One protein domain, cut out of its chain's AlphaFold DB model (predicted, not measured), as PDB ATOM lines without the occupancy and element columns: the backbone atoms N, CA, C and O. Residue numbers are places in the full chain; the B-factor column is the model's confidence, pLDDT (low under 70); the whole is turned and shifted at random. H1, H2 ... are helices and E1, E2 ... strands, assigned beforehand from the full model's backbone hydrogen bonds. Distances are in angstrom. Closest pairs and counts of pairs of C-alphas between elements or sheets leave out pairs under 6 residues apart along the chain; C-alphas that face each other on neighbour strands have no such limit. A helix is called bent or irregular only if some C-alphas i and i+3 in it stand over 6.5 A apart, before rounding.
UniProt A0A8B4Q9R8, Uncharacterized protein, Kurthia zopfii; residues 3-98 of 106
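Overview. This is residues 3 to 98 of the 106 residues of an uncharacterized protein of Kurthia zopfii (UniProt A0A8B4Q9R8). A twisted sheet of three strands, E1, E2 and E5, makes the middle; helix H2 packs slantwise over one side, and the sharply bent hairpin of E3 and E4 arches over the other. The short helix H1 lies off to the side, only just apart from E5 of the sheet, with the closest C-alphas of the two 8.3 A apart. The printed part has 96 residues, with two named helices and then five named strands, H1 H2 E1 E2 E3 E4 E5; both sheets, E1 - E2 - E5 and E3 - E4, are antiparallel, and the class is mixed. It is compact, with a radius of gyration of the C-alphas of 13.0 A and spans of 37 by 31 by 24 A.

Arrangement. Start at H1, residues 7 to 12, and go on to H2, residues 15 to 28; these two are apart. In both helices every O i to N i+4 pair is within hydrogen-bond range. H2 is on the sheet of E1, residues 35 to 42, E2, residues 48 to 56, and E5, residues 89 to 97, two layers with the helix on one face. Its height over the sheet is 9.2 A, and it lies over E2, slantwise to the strands at 47 degrees on the local plane. Look at the C-alphas of Ile 21 and Tyr 38, 6.9 A apart, the closest of H2 and E1. H1 is not on this sheet, but only just, with 4 pairs of C-alphas within 10 A. In the hairpin E1 and E2, find N 41 and O 49 at 2.9 A; between the antiparallel neighbours E2 and E5, find N 95 and O 50 at 2.8 A. Next comes the hairpin of E3, residues 62 to 71, and E4, residues 74 to 85, where N 78 and O 67 are 2.8 A apart. E1 and E3 are near each other. The closest C-alphas of E4 and E5 are those of Asp 76 and Tyr 97, at 7.0 A.

Along the chain. Find C-alpha 7 at (-52.007, -77.451, 157.251), where H1 begins; it is 8.8 A long. H2 begins at C-alpha 15, (-54.817, -64.354, 164.191), and runs 19.9 A. E1 spans 19.7 A and bends by 65 degrees at residue 38; E2 spans 23.8 A. E3, 18.6 A, bends by 98 degrees at residue 65, and E4, 22.6 A, by 99 degrees at residue 82. E5 runs 24.2 A to C-alpha 97 at (-73.166, -75.176, 150.318).

Size, cuts and confidence. The two C-alphas farthest apart are those of His 44 and Asp 59, 39.5 A. The printed part, residues 3 to 98, has no cut, and no link is long. The mean pLDDT of the printed part is 94.4, and no printed residue is under 70.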
ATOM      1  N   LEU A   3     -57.238 -79.411 170.042       97.44
ATOM      2  CA  LEU A   3     -57.576 -78.580 168.890       97.44
ATOM      3  C   LEU A   3     -56.451 -78.707 167.862       97.44
ATOM      4  O   LEU A   3     -55.283 -78.514 168.197       97.44
ATOM      5  N   SER A   4     -56.796 -79.017 166.618       96.62
ATOM      6  CA  SER A   4     -55.852 -79.027 165.503       96.62
ATOM      7  C   SER A   4     -56.390 -78.213 164.337       96.62
ATOM      8  O   SER A   4     -57.597 -78.097 164.131       96.62
ATOM      9  N   PHE A   5     -55.476 -77.656 163.553       93.88
ATOM     10  CA  PHE A   5     -55.787 -76.973 162.307       93.88
ATOM     11  C   PHE A   5     -55.182 -77.794 161.172       93.88
ATOM     12  O   PHE A   5     -54.068 -78.299 161.286       93.88
ATOM     13  N   GLU A   6     -55.918 -77.962 160.076       91.19
ATOM     14  CA  GLU A   6     -55.335 -78.558 158.874       91.19
ATOM     15  C   GLU A   6     -54.228 -77.633 158.334       91.19
ATOM     16  O   GLU A   6     -54.276 -76.417 158.521       91.19
ATOM     17  N   LYS A   7     -53.209 -78.188 157.671       85.81
ATOM     18  CA  LYS A   7     -52.007 -77.451 157.251       85.81
ATOM     19  C   LYS A   7     -52.309 -76.195 156.419       85.81
ATOM     20  O   LYS A   7     -51.603 -75.194 156.527       85.81
ATOM     21  N   THR A   8     -53.345 -76.211 155.584       84.56
ATOM     22  CA  THR A   8     -53.780 -75.025 154.827       84.56
ATOM     23  C   THR A   8     -54.364 -73.970 155.765       84.56
ATOM     24  O   THR A   8     -54.023 -72.796 155.644       84.56
ATOM     25  N   TRP A   9     -55.175 -74.378 156.746       86.56
ATOM     26  CA  TRP A   9     -55.684 -73.483 157.789       86.56
ATOM     27  C   TRP A   9     -54.568 -72.888 158.637       86.56
ATOM     28  O   TRP A   9     -54.606 -71.692 158.909       86.56
ATOM     29  N   GLU A  10     -53.561 -73.675 159.017       85.38
ATOM     30  CA  GLU A  10     -52.441 -73.178 159.822       85.38
ATOM     31  C   GLU A  10     -51.753 -71.966 159.188       85.38
ATOM     32  O   GLU A  10     -51.407 -71.025 159.904       85.38
ATOM     33  N   ASN A  11     -51.619 -71.983 157.860       84.31
ATOM     34  CA  ASN A  11     -50.946 -70.941 157.090       84.31
ATOM     35  C   ASN A  11     -51.862 -69.772 156.695       84.31
ATOM     36  O   ASN A  11     -51.369 -68.670 156.473       84.31
ATOM     37  N   ALA A  12     -53.171 -70.005 156.563       89.44
ATOM     38  CA  ALA A  12     -54.107 -69.027 156.003       89.44
ATOM     39  C   ALA A  12     -55.001 -68.334 157.043       89.44
ATOM     40  O   ALA A  12     -55.615 -67.314 156.729       89.44
ATOM     41  N   ILE A  13     -55.121 -68.880 158.258       92.25
ATOM     42  CA  ILE A  13     -56.033 -68.338 159.267       92.25
ATOM     43  C   ILE A  13     -55.513 -67.019 159.851       92.25
ATOM     44  O   ILE A  13     -54.373 -66.924 160.313       92.25
ATOM     45  N   ALA A  14     -56.375 -66.002 159.878       94.00
ATOM     46  CA  ALA A  14     -56.060 -64.742 160.537       94.00
ATOM     47  C   ALA A  14     -55.901 -64.951 162.058       94.00
ATOM     48  O   ALA A  14     -56.631 -65.756 162.643       94.00
ATOM     49  N   PRO A  15     -55.011 -64.207 162.746       94.88
ATOM     50  CA  PRO A  15     -54.817 -64.354 164.191       94.88
ATOM     51  C   PRO A  15     -56.106 -64.205 165.011       94.88
ATOM     52  O   PRO A  15     -56.321 -64.961 165.955       94.88
ATOM     53  N   ILE A  16     -56.985 -63.279 164.612       95.44
ATOM     54  CA  ILE A  16     -58.276 -63.051 165.274       95.44
ATOM     55  C   ILE A  16     -59.210 -64.260 165.148       95.44
ATOM     56  O   ILE A  16     -59.820 -64.680 166.129       95.44
ATOM     57  N   ASP A  17     -59.261 -64.871 163.965       95.69
ATOM     58  CA  ASP A  17     -60.088 -66.049 163.714       95.69
ATOM     59  C   ASP A  17     -59.532 -67.257 164.475       95.69
ATOM     60  O   ASP A  17     -60.289 -68.028 165.061       95.69
ATOM     61  N   ARG A  18     -58.200 -67.388 164.545       96.31
ATOM     62  CA  ARG A  18     -57.543 -68.427 165.344       96.31
ATOM     63  C   ARG A  18     -57.902 -68.298 166.819       96.31
ATOM     64  O   ARG A  18     -58.273 -69.295 167.426       96.31
ATOM     65  N   GLN A  19     -57.806 -67.097 167.384       97.50
ATOM     66  CA  GLN A  19     -58.161 -66.862 168.782       97.50
ATOM     67  C   GLN A  19     -59.636 -67.185 169.045       97.50
ATOM     68  O   GLN A  19     -59.941 -67.868 170.019       97.50
ATOM     69  N   ALA A  20     -60.537 -66.748 168.162       98.06
ATOM     70  CA  ALA A  20     -61.965 -67.011 168.298       98.06
ATOM     71  C   ALA A  20     -62.299 -68.510 168.216       98.06
ATOM     72  O   ALA A  20     -63.089 -69.003 169.014       98.06
ATOM     73  N   ILE A  21     -61.666 -69.258 167.305       98.00
ATOM     74  CA  ILE A  21     -61.842 -70.715 167.204       98.00
ATOM     75  C   ILE A  21     -61.261 -71.429 168.426       98.00
ATOM     76  O   ILE A  21     -61.863 -72.386 168.906       98.00
ATOM     77  N   THR A  22     -60.119 -70.976 168.949       98.12
ATOM     78  CA  THR A  22     -59.563 -71.521 170.194       98.12
ATOM     79  C   THR A  22     -60.512 -71.293 171.366       98.12
ATOM     80  O   THR A  22     -60.753 -72.224 172.126       98.12
ATOM     81  N   GLN A  23     -61.104 -70.102 171.487       98.44
ATOM     82  CA  GLN A  23     -62.094 -69.834 172.530       98.44
ATOM     83  C   GLN A  23     -63.341 -70.707 172.357       98.44
ATOM     84  O   GLN A  23     -63.748 -71.377 173.299       98.44
ATOM     85  N   LEU A  24     -63.884 -70.784 171.136       98.56
ATOM     86  CA  LEU A  24     -65.007 -71.667 170.819       98.56
ATOM     87  C   LEU A  24     -64.698 -73.120 171.191       98.56
ATOM     88  O   LEU A  24     -65.558 -73.821 171.715       98.56
ATOM     89  N   PHE A  25     -63.477 -73.587 170.926       98.50
ATOM     90  CA  PHE A  25     -63.040 -74.916 171.331       98.50
ATOM     91  C   PHE A  25     -63.059 -75.080 172.849       98.50
ATOM     92  O   PHE A  25     -63.620 -76.065 173.317       98.50
ATOM     93  N   GLU A  26     -62.502 -74.144 173.616       98.44
ATOM     94  CA  GLU A  26     -62.519 -74.222 175.081       98.44
ATOM     95  C   GLU A  26     -63.944 -74.258 175.645       98.44
ATOM     96  O   GLU A  26     -64.225 -75.074 176.523       98.44
ATOM     97  N   ASP A  27     -64.851 -73.461 175.081       98.25
ATOM     98  CA  ASP A  27     -66.250 -73.381 175.517       98.25
ATOM     99  C   ASP A  27     -67.048 -74.651 175.177       98.25
ATOM    100  O   ASP A  27     -68.037 -74.980 175.833       98.25
ATOM    101  N   THR A  28     -66.629 -75.382 174.140       97.94
ATOM    102  CA  THR A  28     -67.392 -76.510 173.581       97.94
ATOM    103  C   THR A  28     -66.696 -77.853 173.735       97.94
ATOM    104  O   THR A  28     -67.288 -78.878 173.401       97.94
ATOM    105  N   LYS A  29     -65.461 -77.921 174.249       96.31
ATOM    106  CA  LYS A  29     -64.664 -79.162 174.300       96.31
ATOM    107  C   LYS A  29     -65.304 -80.288 175.115       96.31
ATOM    108  O   LYS A  29     -64.977 -81.440 174.848       96.31
ATOM    109  N   ASP A  30     -66.216 -79.970 176.028       94.69
ATOM    110  CA  ASP A  30     -66.919 -80.944 176.871       94.69
ATOM    111  C   ASP A  30     -68.382 -81.165 176.441       94.69
ATOM    112  O   ASP A  30     -69.097 -81.980 177.029       94.69
ATOM    113  N   SER A  31     -68.839 -80.479 175.388       93.81
ATOM    114  CA  SER A  31     -70.183 -80.674 174.843       93.81
ATOM    115  C   SER A  31     -70.306 -82.011 174.097       93.81
ATOM    116  O   SER A  31     -69.336 -82.547 173.546       93.81
ATOM    117  N   GLN A  32     -71.533 -82.535 174.046       93.88
ATOM    118  CA  GLN A  32     -71.875 -83.732 173.268       93.88
ATOM    119  C   GLN A  32     -72.136 -83.424 171.784       93.88
ATOM    120  O   GLN A  32     -72.339 -84.345 170.994       93.88
ATOM    121  N   GLU A  33     -72.110 -82.148 171.392       93.94
ATOM    122  CA  GLU A  33     -72.358 -81.736 170.015       93.94
ATOM    123  C   GLU A  33     -71.243 -82.219 169.083       93.94
ATOM    124  O   GLU A  33     -70.049 -82.195 169.412       93.94
ATOM    125  N   ARG A  34     -71.641 -82.632 167.876       94.19
ATOM    126  CA  ARG A  34     -70.707 -83.036 166.813       94.19
ATOM    127  C   ARG A  34     -70.060 -81.836 166.127       94.19
ATOM    128  O   ARG A  34     -68.936 -81.940 165.632       94.19
ATOM    129  N   TYR A  35     -70.767 -80.711 166.102       96.06
ATOM    130  CA  TYR A  35     -70.351 -79.482 165.442       96.06
ATOM    131  C   TYR A  35     -70.661 -78.285 166.330       96.06
ATOM    132  O   TYR A  35     -71.749 -78.202 166.888       96.06
ATOM    133  N   SER A  36     -69.739 -77.331 166.380       96.75
ATOM    134  CA  SER A  36     -69.988 -76.008 166.951       96.75
ATOM    135  C   SER A  36     -69.848 -74.952 165.866       96.75
ATOM    136  O   SER A  36     -68.909 -74.987 165.068       96.75
ATOM    137  N   HIS A  37     -70.792 -74.020 165.794       96.44
ATOM    138  CA  HIS A  37     -70.754 -72.965 164.786       96.44
ATOM    139  C   HIS A  37     -69.698 -71.917 165.115       96.44
ATOM    140  O   HIS A  37     -69.591 -71.483 166.256       96.44
ATOM    141  N   TYR A  38     -68.944 -71.503 164.097       96.25
ATOM    142  CA  TYR A  38     -68.032 -70.371 164.206       96.25
ATOM    143  C   TYR A  38     -68.486 -69.183 163.353       96.25
ATOM    144  O   TYR A  38     -68.561 -68.057 163.842       96.25
ATOM    145  N   LYS A  39     -68.744 -69.398 162.057       94.75
ATOM    146  CA  LYS A  39     -69.018 -68.298 161.124       94.75
ATOM    147  C   LYS A  39     -69.805 -68.769 159.913       94.75
ATOM    148  O   LYS A  39     -69.511 -69.826 159.366       94.75
ATOM    149  N   SER A  40     -70.720 -67.928 159.439       94.75
ATOM    150  CA  SER A  40     -71.406 -68.095 158.155       94.75
ATOM    151  C   SER A  40     -71.174 -66.868 157.275       94.75
ATOM    152  O   SER A  40     -71.172 -65.739 157.763       94.75
ATOM    153  N   THR A  41     -70.957 -67.071 155.978       93.06
ATOM    154  CA  THR A  41     -70.854 -65.992 154.985       93.06
ATOM    155  C   THR A  41     -71.402 -66.447 153.636       93.06
ATOM    156  O   THR A  41     -71.506 -67.643 153.379       93.06
ATOM    157  N   THR A  42     -71.718 -65.502 152.758       92.25
ATOM    158  CA  THR A  42     -72.130 -65.779 151.380       92.25
ATOM    159  C   THR A  42     -71.066 -65.237 150.438       92.25
ATOM    160  O   THR A  42     -70.661 -64.080 150.550       92.25
ATOM    161  N   ASN A  43     -70.575 -66.064 149.514       89.88
ATOM    162  CA  ASN A  43     -69.604 -65.597 148.526       89.88
ATOM    163  C   ASN A  43     -70.288 -64.860 147.356       89.88
ATOM    164  O   ASN A  43     -71.504 -64.890 147.196       89.88
ATOM    165  N   HIS A  44     -69.491 -64.252 146.474       89.00
ATOM    166  CA  HIS A  44     -69.970 -63.546 145.275       89.00
ATOM    167  C   HIS A  44     -70.786 -64.416 144.294       89.00
ATOM    168  O   HIS A  44     -71.429 -63.877 143.401       89.00
ATOM    169  N   ARG A  45     -70.755 -65.750 144.431       88.06
ATOM    170  CA  ARG A  45     -71.553 -66.703 143.636       88.06
ATOM    171  C   ARG A  45     -72.869 -67.082 144.319       88.06
ATOM    172  O   ARG A  45     -73.548 -67.996 143.866       88.06
ATOM    173  N   GLY A  46     -73.197 -66.444 145.441       89.31
ATOM    174  CA  GLY A  46     -74.368 -66.775 146.244       89.31
ATOM    175  C   GLY A  46     -74.252 -68.101 146.997       89.31
ATOM    176  O   GLY A  46     -75.258 -68.573 147.508       89.31
ATOM    177  N   HIS A  47     -73.069 -68.728 147.063       91.69
ATOM    178  CA  HIS A  47     -72.878 -69.941 147.860       91.69
ATOM    179  C   HIS A  47     -72.745 -69.583 149.333       91.69
ATOM    180  O   HIS A  47     -72.044 -68.626 149.676       91.69
ATOM    181  N   THR A  48     -73.325 -70.414 150.191       94.00
ATOM    182  CA  THR A  48     -73.227 -70.272 151.640       94.00
ATOM    183  C   THR A  48     -72.008 -71.036 152.140       94.00
ATOM    184  O   THR A  48     -71.842 -72.228 151.890       94.00
ATOM    185  N   LEU A  49     -71.117 -70.329 152.821       95.19
ATOM    186  CA  LEU A  49     -69.915 -70.860 153.441       95.19
ATOM    187  C   LEU A  49     -70.148 -70.893 154.943       95.19
ATOM    188  O   LEU A  49     -70.363 -69.844 155.550       95.19
ATOM    189  N   ILE A  50     -70.088 -72.080 155.532       95.88
ATOM    190  CA  ILE A  50     -70.307 -72.288 156.963       95.88
ATOM    191  C   ILE A  50     -69.051 -72.912 157.542       95.88
ATOM    192  O   ILE A  50     -68.694 -74.042 157.208       95.88
ATOM    193  N   THR A  51     -68.377 -72.175 158.414       96.25
ATOM    194  CA  THR A  51     -67.258 -72.692 159.188       96.25
ATOM    195  C   THR A  51     -67.781 -73.277 160.487       96.25
ATOM    196  O   THR A  51     -68.336 -72.564 161.327       96.25
ATOM    197  N   LEU A  52     -67.569 -74.579 160.644       96.94
ATOM    198  CA  LEU A  52     -67.897 -75.337 161.843       96.94
ATOM    199  C   LEU A  52     -66.606 -75.831 162.492       96.94
ATOM    200  O   LEU A  52     -65.673 -76.246 161.804       96.94
ATOM    201  N   LEU A  53     -66.575 -75.838 163.818       97.75
ATOM    202  CA  LEU A  53     -65.635 -76.631 164.588       97.75
ATOM    203  C   LEU A  53     -66.184 -78.057 164.676       97.75
ATOM    204  O   LEU A  53     -67.211 -78.297 165.305       97.75
ATOM    205  N   ILE A  54     -65.525 -78.998 164.004       97.44
ATOM    206  CA  ILE A  54     -65.913 -80.410 164.001       97.44
ATOM    207  C   ILE A  54     -65.291 -81.077 165.216       97.44
ATOM    208  O   ILE A  54     -64.085 -80.951 165.417       97.44
ATOM    209  N   HIS A  55     -66.073 -81.842 165.971       97.75
ATOM    210  CA  HIS A  55     -65.591 -82.575 167.131       97.75
ATOM    211  C   HIS A  55     -65.533 -84.081 166.860       97.75
ATOM    212  O   HIS A  55     -66.560 -84.757 166.778       97.75
ATOM    213  N   ASN A  56     -64.326 -84.649 166.794       97.56
ATOM    214  CA  ASN A  56     -64.157 -86.093 166.907       97.56
ATOM    215  C   ASN A  56     -64.050 -86.483 168.385       97.56
ATOM    216  O   ASN A  56     -62.969 -86.487 168.974       97.56
ATOM    217  N   ARG A  57     -65.195 -86.809 168.988       96.12
ATOM    218  CA  ARG A  57     -65.278 -87.276 170.382       96.12
ATOM    219  C   ARG A  57     -64.909 -88.753 170.548       96.12
ATOM    220  O   ARG A  57     -64.769 -89.219 171.677       96.12
ATOM    221  N   SER A  58     -64.776 -89.498 169.456       96.56
ATOM    222  CA  SER A  58     -64.541 -90.941 169.493       96.56
ATOM    223  C   SER A  58     -63.068 -91.287 169.736       96.56
ATOM    224  O   SER A  58     -62.188 -90.422 169.697       96.56
ATOM    225  N   ASP A  59     -62.815 -92.570 169.986       97.50
ATOM    226  CA  ASP A  59     -61.475 -93.168 170.056       97.50
ATOM    227  C   ASP A  59     -60.976 -93.658 168.679       97.50
ATOM    228  O   ASP A  59     -59.933 -94.298 168.574       97.50
ATOM    229  N   GLN A  60     -61.711 -93.348 167.606       97.88
ATOM    230  CA  GLN A  60     -61.405 -93.731 166.227       97.88
ATOM    231  C   GLN A  60     -61.134 -92.500 165.357       97.88
ATOM    232  O   GLN A  60     -61.421 -91.368 165.742       97.88
ATOM    233  N   LEU A  61     -60.568 -92.712 164.167       97.69
ATOM    234  CA  LEU A  61     -60.451 -91.659 163.159       97.69
ATOM    235  C   LEU A  61     -61.842 -91.262 162.657       97.69
ATOM    236  O   LEU A  61     -62.644 -92.124 162.305       97.69
ATOM    237  N   LEU A  62     -62.097 -89.958 162.560       97.25
ATOM    238  CA  LEU A  62     -63.275 -89.437 161.880       97.25
ATOM    239  C   LEU A  62     -62.902 -89.085 160.439       97.25
ATOM    240  O   LEU A  62     -62.017 -88.264 160.190       97.25
ATOM    241  N   LEU A  63     -63.604 -89.720 159.503       97.06
ATOM    242  CA  LEU A  63     -63.455 -89.533 158.065       97.06
ATOM    243  C   LEU A  63     -64.713 -88.876 157.494       97.06
ATOM    244  O   LEU A  63     -65.830 -89.149 157.938       97.06
ATOM    245  N   PHE A  64     -64.532 -88.040 156.476       96.12
ATOM    246  CA  PHE A  64     -65.634 -87.475 155.702       96.12
ATOM    247  C   PHE A  64     -65.774 -88.221 154.377       96.12
ATOM    248  O   PHE A  64     -65.109 -87.891 153.394       96.12
ATOM    249  N   ASN A  65     -66.633 -89.238 154.365       96.94
ATOM    250  CA  ASN A  65     -66.977 -90.016 153.181       96.94
ATOM    251  C   ASN A  65     -68.498 -90.114 153.083       96.94
ATOM    252  O   ASN A  65     -69.106 -90.873 153.833       96.94
ATOM    253  N   HIS A  66     -69.088 -89.325 152.183       96.62
ATOM    254  CA  HIS A  66     -70.536 -89.162 152.070       96.62
ATOM    255  C   HIS A  66     -71.187 -88.855 153.429       96.62
ATOM    256  O   HIS A  66     -72.176 -89.460 153.835       96.62
ATOM    257  N   THR A  67     -70.579 -87.923 154.164       96.44
ATOM    258  CA  THR A  67     -71.035 -87.531 155.495       96.44
ATOM    259  C   THR A  67     -72.043 -86.403 155.363       96.44
ATOM    260  O   THR A  67     -71.699 -85.338 154.851       96.44
ATOM    261  N   GLU A  68     -73.261 -86.619 155.848       95.38
ATOM    262  CA  GLU A  68     -74.251 -85.551 155.979       95.38
ATOM    263  C   GLU A  68     -73.749 -84.488 156.962       95.38
ATOM    264  O   GLU A  68     -73.314 -84.802 158.076       95.38
ATOM    265  N   VAL A  69     -73.809 -83.227 156.542       95.25
ATOM    266  CA  VAL A  69     -73.608 -82.072 157.411       95.25
ATOM    267  C   VAL A  69     -74.836 -81.190 157.267       95.25
ATOM    268  O   VAL A  69     -75.132 -80.680 156.186       95.25
ATOM    269  N   ALA A  70     -75.551 -81.053 158.376       90.44
ATOM    270  CA  ALA A  70     -76.724 -80.212 158.501       90.44
ATOM    271  C   ALA A  70     -76.396 -79.037 159.425       90.44
ATOM    272  O   ALA A  70     -75.886 -79.229 160.532       90.44
ATOM    273  N   TYR A  71     -76.685 -77.822 158.971       85.31
ATOM    274  CA  TYR A  71     -76.624 -76.625 159.797       85.31
ATOM    275  C   TYR A  71     -77.718 -75.641 159.378       85.31
ATOM    276  O   TYR A  71     -77.784 -75.226 158.218       85.31
ATOM    277  N   GLU A  72     -78.571 -75.265 160.335       83.81
ATOM    278  CA  GLU A  72     -79.806 -74.509 160.090       83.81
ATOM    279  C   GLU A  72     -80.650 -75.162 158.977       83.81
ATOM    280  O   GLU A  72     -81.019 -76.327 159.087       83.81
ATOM    281  N   ASN A  73     -80.934 -74.434 157.893       85.56
ATOM    282  CA  ASN A  73     -81.708 -74.913 156.744       85.56
ATOM    283  C   ASN A  73     -80.828 -75.491 155.619       85.56
ATOM    284  O   ASN A  73     -81.327 -75.759 154.526       85.56
ATOM    285  N   ASN A  74     -79.520 -75.649 155.851       87.31
ATOM    286  CA  ASN A  74     -78.584 -76.183 154.867       87.31
ATOM    287  C   ASN A  74     -78.233 -77.626 155.218       87.31
ATOM    288  O   ASN A  74     -77.692 -77.890 156.289       87.31
ATOM    289  N   VAL A  75     -78.506 -78.545 154.297       91.88
ATOM    290  CA  VAL A  75     -78.135 -79.959 154.414       91.88
ATOM    291  C   VAL A  75     -77.458 -80.378 153.118       91.88
ATOM    292  O   VAL A  75     -78.007 -80.171 152.034       91.88
ATOM    293  N   ASP A  76     -76.261 -80.946 153.224       94.88
ATOM    294  CA  ASP A  76     -75.549 -81.526 152.086       94.88
ATOM    295  C   ASP A  76     -74.640 -82.677 152.543       94.88
ATOM    296  O   ASP A  76     -74.351 -82.839 153.732       94.88
ATOM    297  N   PHE A  77     -74.184 -83.480 151.586       95.69
ATOM    298  CA  PHE A  77     -73.283 -84.602 151.822       95.69
ATOM    299  C   PHE A  77     -71.873 -84.249 151.370       95.69
ATOM    300  O   PHE A  77     -71.623 -83.914 150.211       95.69
ATOM    301  N   PHE A  78     -70.917 -84.390 152.284       95.88
ATOM    302  CA  PHE A  78     -69.527 -84.046 152.041       95.88
ATOM    303  C   PHE A  78     -68.639 -85.288 152.022       95.88
ATOM    304  O   PHE A  78     -68.598 -86.080 152.965       95.88
ATOM    305  N   THR A  79     -67.862 -85.404 150.946       96.50
ATOM    306  CA  THR A  79     -66.716 -86.312 150.851       96.50
ATOM    307  C   THR A  79     -65.454 -85.469 150.781       96.50
ATOM    308  O   THR A  79     -65.235 -84.746 149.809       96.50
ATOM    309  N   ILE A  80     -64.624 -85.542 151.822       95.31
ATOM    310  CA  ILE A  80     -63.406 -84.742 151.963       95.31
ATOM    311  C   ILE A  80     -62.255 -85.696 152.310       95.31
ATOM    312  O   ILE A  80     -61.901 -85.836 153.480       95.31
ATOM    313  N   PRO A  81     -61.634 -86.358 151.313       92.94
ATOM    314  CA  PRO A  81     -60.644 -87.413 151.560       92.94
ATOM    315  C   PRO A  81     -59.415 -86.959 152.357       92.94
ATOM    316  O   PRO A  81     -58.764 -87.766 153.009       92.94
ATOM    317  N   LYS A  82     -59.084 -85.663 152.299       90.12
ATOM    318  CA  LYS A  82     -57.944 -85.078 153.019       90.12
ATOM    319  C   LYS A  82     -58.263 -84.699 154.469       90.12
ATOM    320  O   LYS A  82     -57.337 -84.424 155.225       90.12
ATOM    321  N   LEU A  83     -59.539 -84.665 154.859       93.12
ATOM    322  CA  LEU A  83     -59.953 -84.327 156.217       93.12
ATOM    323  C   LEU A  83     -60.024 -85.604 157.056       93.12
ATOM    324  O   LEU A  83     -61.053 -86.276 157.121       93.12
ATOM    325  N   ILE A  84     -58.893 -85.929 157.675       95.50
ATOM    326  CA  ILE A  84     -58.740 -87.050 158.601       95.50
ATOM    327  C   ILE A  84     -58.572 -86.454 159.994       95.50
ATOM    328  O   ILE A  84     -57.542 -85.845 160.282       95.50
ATOM    329  N   ILE A  85     -59.583 -86.601 160.851       96.69
ATOM    330  CA  ILE A  85     -59.571 -86.006 162.192       96.69
ATOM    331  C   ILE A  85     -59.192 -87.095 163.207       96.69
ATOM    332  O   ILE A  85     -59.940 -88.071 163.349       96.69
ATOM    333  N   PRO A  86     -58.058 -86.963 163.926       97.75
ATOM    334  CA  PRO A  86     -57.632 -87.935 164.929       97.75
ATOM    335  C   PRO A  86     -58.656 -88.129 166.055       97.75
ATOM    336  O   PRO A  86     -59.497 -87.248 166.268       97.75
ATOM    337  N   PRO A  87     -58.580 -89.241 166.810       98.06
ATOM    338  CA  PRO A  87     -59.359 -89.415 168.028       98.06
ATOM    339  C   PRO A  87     -59.257 -88.204 168.954       98.06
ATOM    340  O   PRO A  87     -58.211 -87.546 169.028       98.06
ATOM    341  N   LYS A  88     -60.342 -87.918 169.678       97.62
ATOM    342  CA  LYS A  88     -60.396 -86.866 170.710       97.62
ATOM    343  C   LYS A  88     -59.872 -85.503 170.230       97.62
ATOM    344  O   LYS A  88     -59.286 -84.758 171.019       97.62
ATOM    345  N   THR A  89     -60.096 -85.160 168.963       98.19
ATOM    346  CA  THR A  89     -59.583 -83.936 168.330       98.19
ATOM    347  C   THR A  89     -60.713 -83.123 167.708       98.19
ATOM    348  O   THR A  89     -61.645 -83.681 167.129       98.19
ATOM    349  N   SER A  90     -60.639 -81.803 167.844       98.31
ATOM    350  CA  SER A  90     -61.505 -80.861 167.141       98.31
ATOM    351  C   SER A  90     -60.727 -80.141 166.051       98.31
ATOM    352  O   SER A  90     -59.566 -79.790 166.258       98.31
ATOM    353  N   THR A  91     -61.367 -79.907 164.910       96.94
ATOM    354  CA  THR A  91     -60.745 -79.248 163.755       96.94
ATOM    355  C   THR A  91     -61.761 -78.340 163.070       96.94
ATOM    356  O   THR A  91     -62.882 -78.787 162.809       96.94
ATOM    357  N   PRO A  92     -61.424 -77.073 162.768       97.00
ATOM    358  CA  PRO A  92     -62.315 -76.210 162.014       97.00
ATOM    359  C   PRO A  92     -62.342 -76.605 160.538       97.00
ATOM    360  O   PRO A  92     -61.318 -76.955 159.947       97.00
ATOM    361  N   TRP A  93     -63.516 -76.500 159.923       96.56
ATOM    362  CA  TRP A  93     -63.675 -76.692 158.489       96.56
ATOM    363  C   TRP A  93     -64.740 -75.767 157.913       96.56
ATOM    364  O   TRP A  93     -65.797 -75.582 158.514       96.56
ATOM    365  N   CYS A  94     -64.467 -75.211 156.732       95.44
ATOM    366  CA  CYS A  94     -65.418 -74.399 155.980       95.44
ATOM    367  C   CYS A  94     -66.127 -75.272 154.940       95.44
ATOM    368  O   CYS A  94     -65.518 -75.743 153.977       95.44
ATOM    369  N   PHE A  95     -67.421 -75.488 155.149       95.25
ATOM    370  CA  PHE A  95     -68.305 -76.203 154.240       95.25
ATOM    371  C   PHE A  95     -68.934 -75.224 153.254       95.25
ATOM    372  O   PHE A  95     -69.458 -74.185 153.650       95.25
ATOM    373  N   ILE A  96     -68.876 -75.556 151.964       94.69
ATOM    374  CA  ILE A  96     -69.429 -74.724 150.893       94.69
ATOM    375  C   ILE A  96     -70.718 -75.375 150.401       94.69
ATOM    376  O   ILE A  96     -70.675 -76.329 149.625       94.69
ATOM    377  N   TYR A  97     -71.847 -74.816 150.813       92.88
ATOM    378  CA  TYR A  97     -73.166 -75.176 150.318       92.88
ATOM    379  C   TYR A  97     -73.412 -74.402 149.030       92.88
ATOM    380  O   TYR A  97     -73.511 -73.168 149.012       92.88
ATOM    381  N   LYS A  98     -73.439 -75.125 147.912       89.31
ATOM    382  CA  LYS A  98     -73.723 -74.513 146.616       89.31
ATOM    383  C   LYS A  98     -75.183 -74.098 146.603       89.31
ATOM    384  O   LYS A  98     -76.059 -74.922 146.852       89.31
TER     385      LYS A  98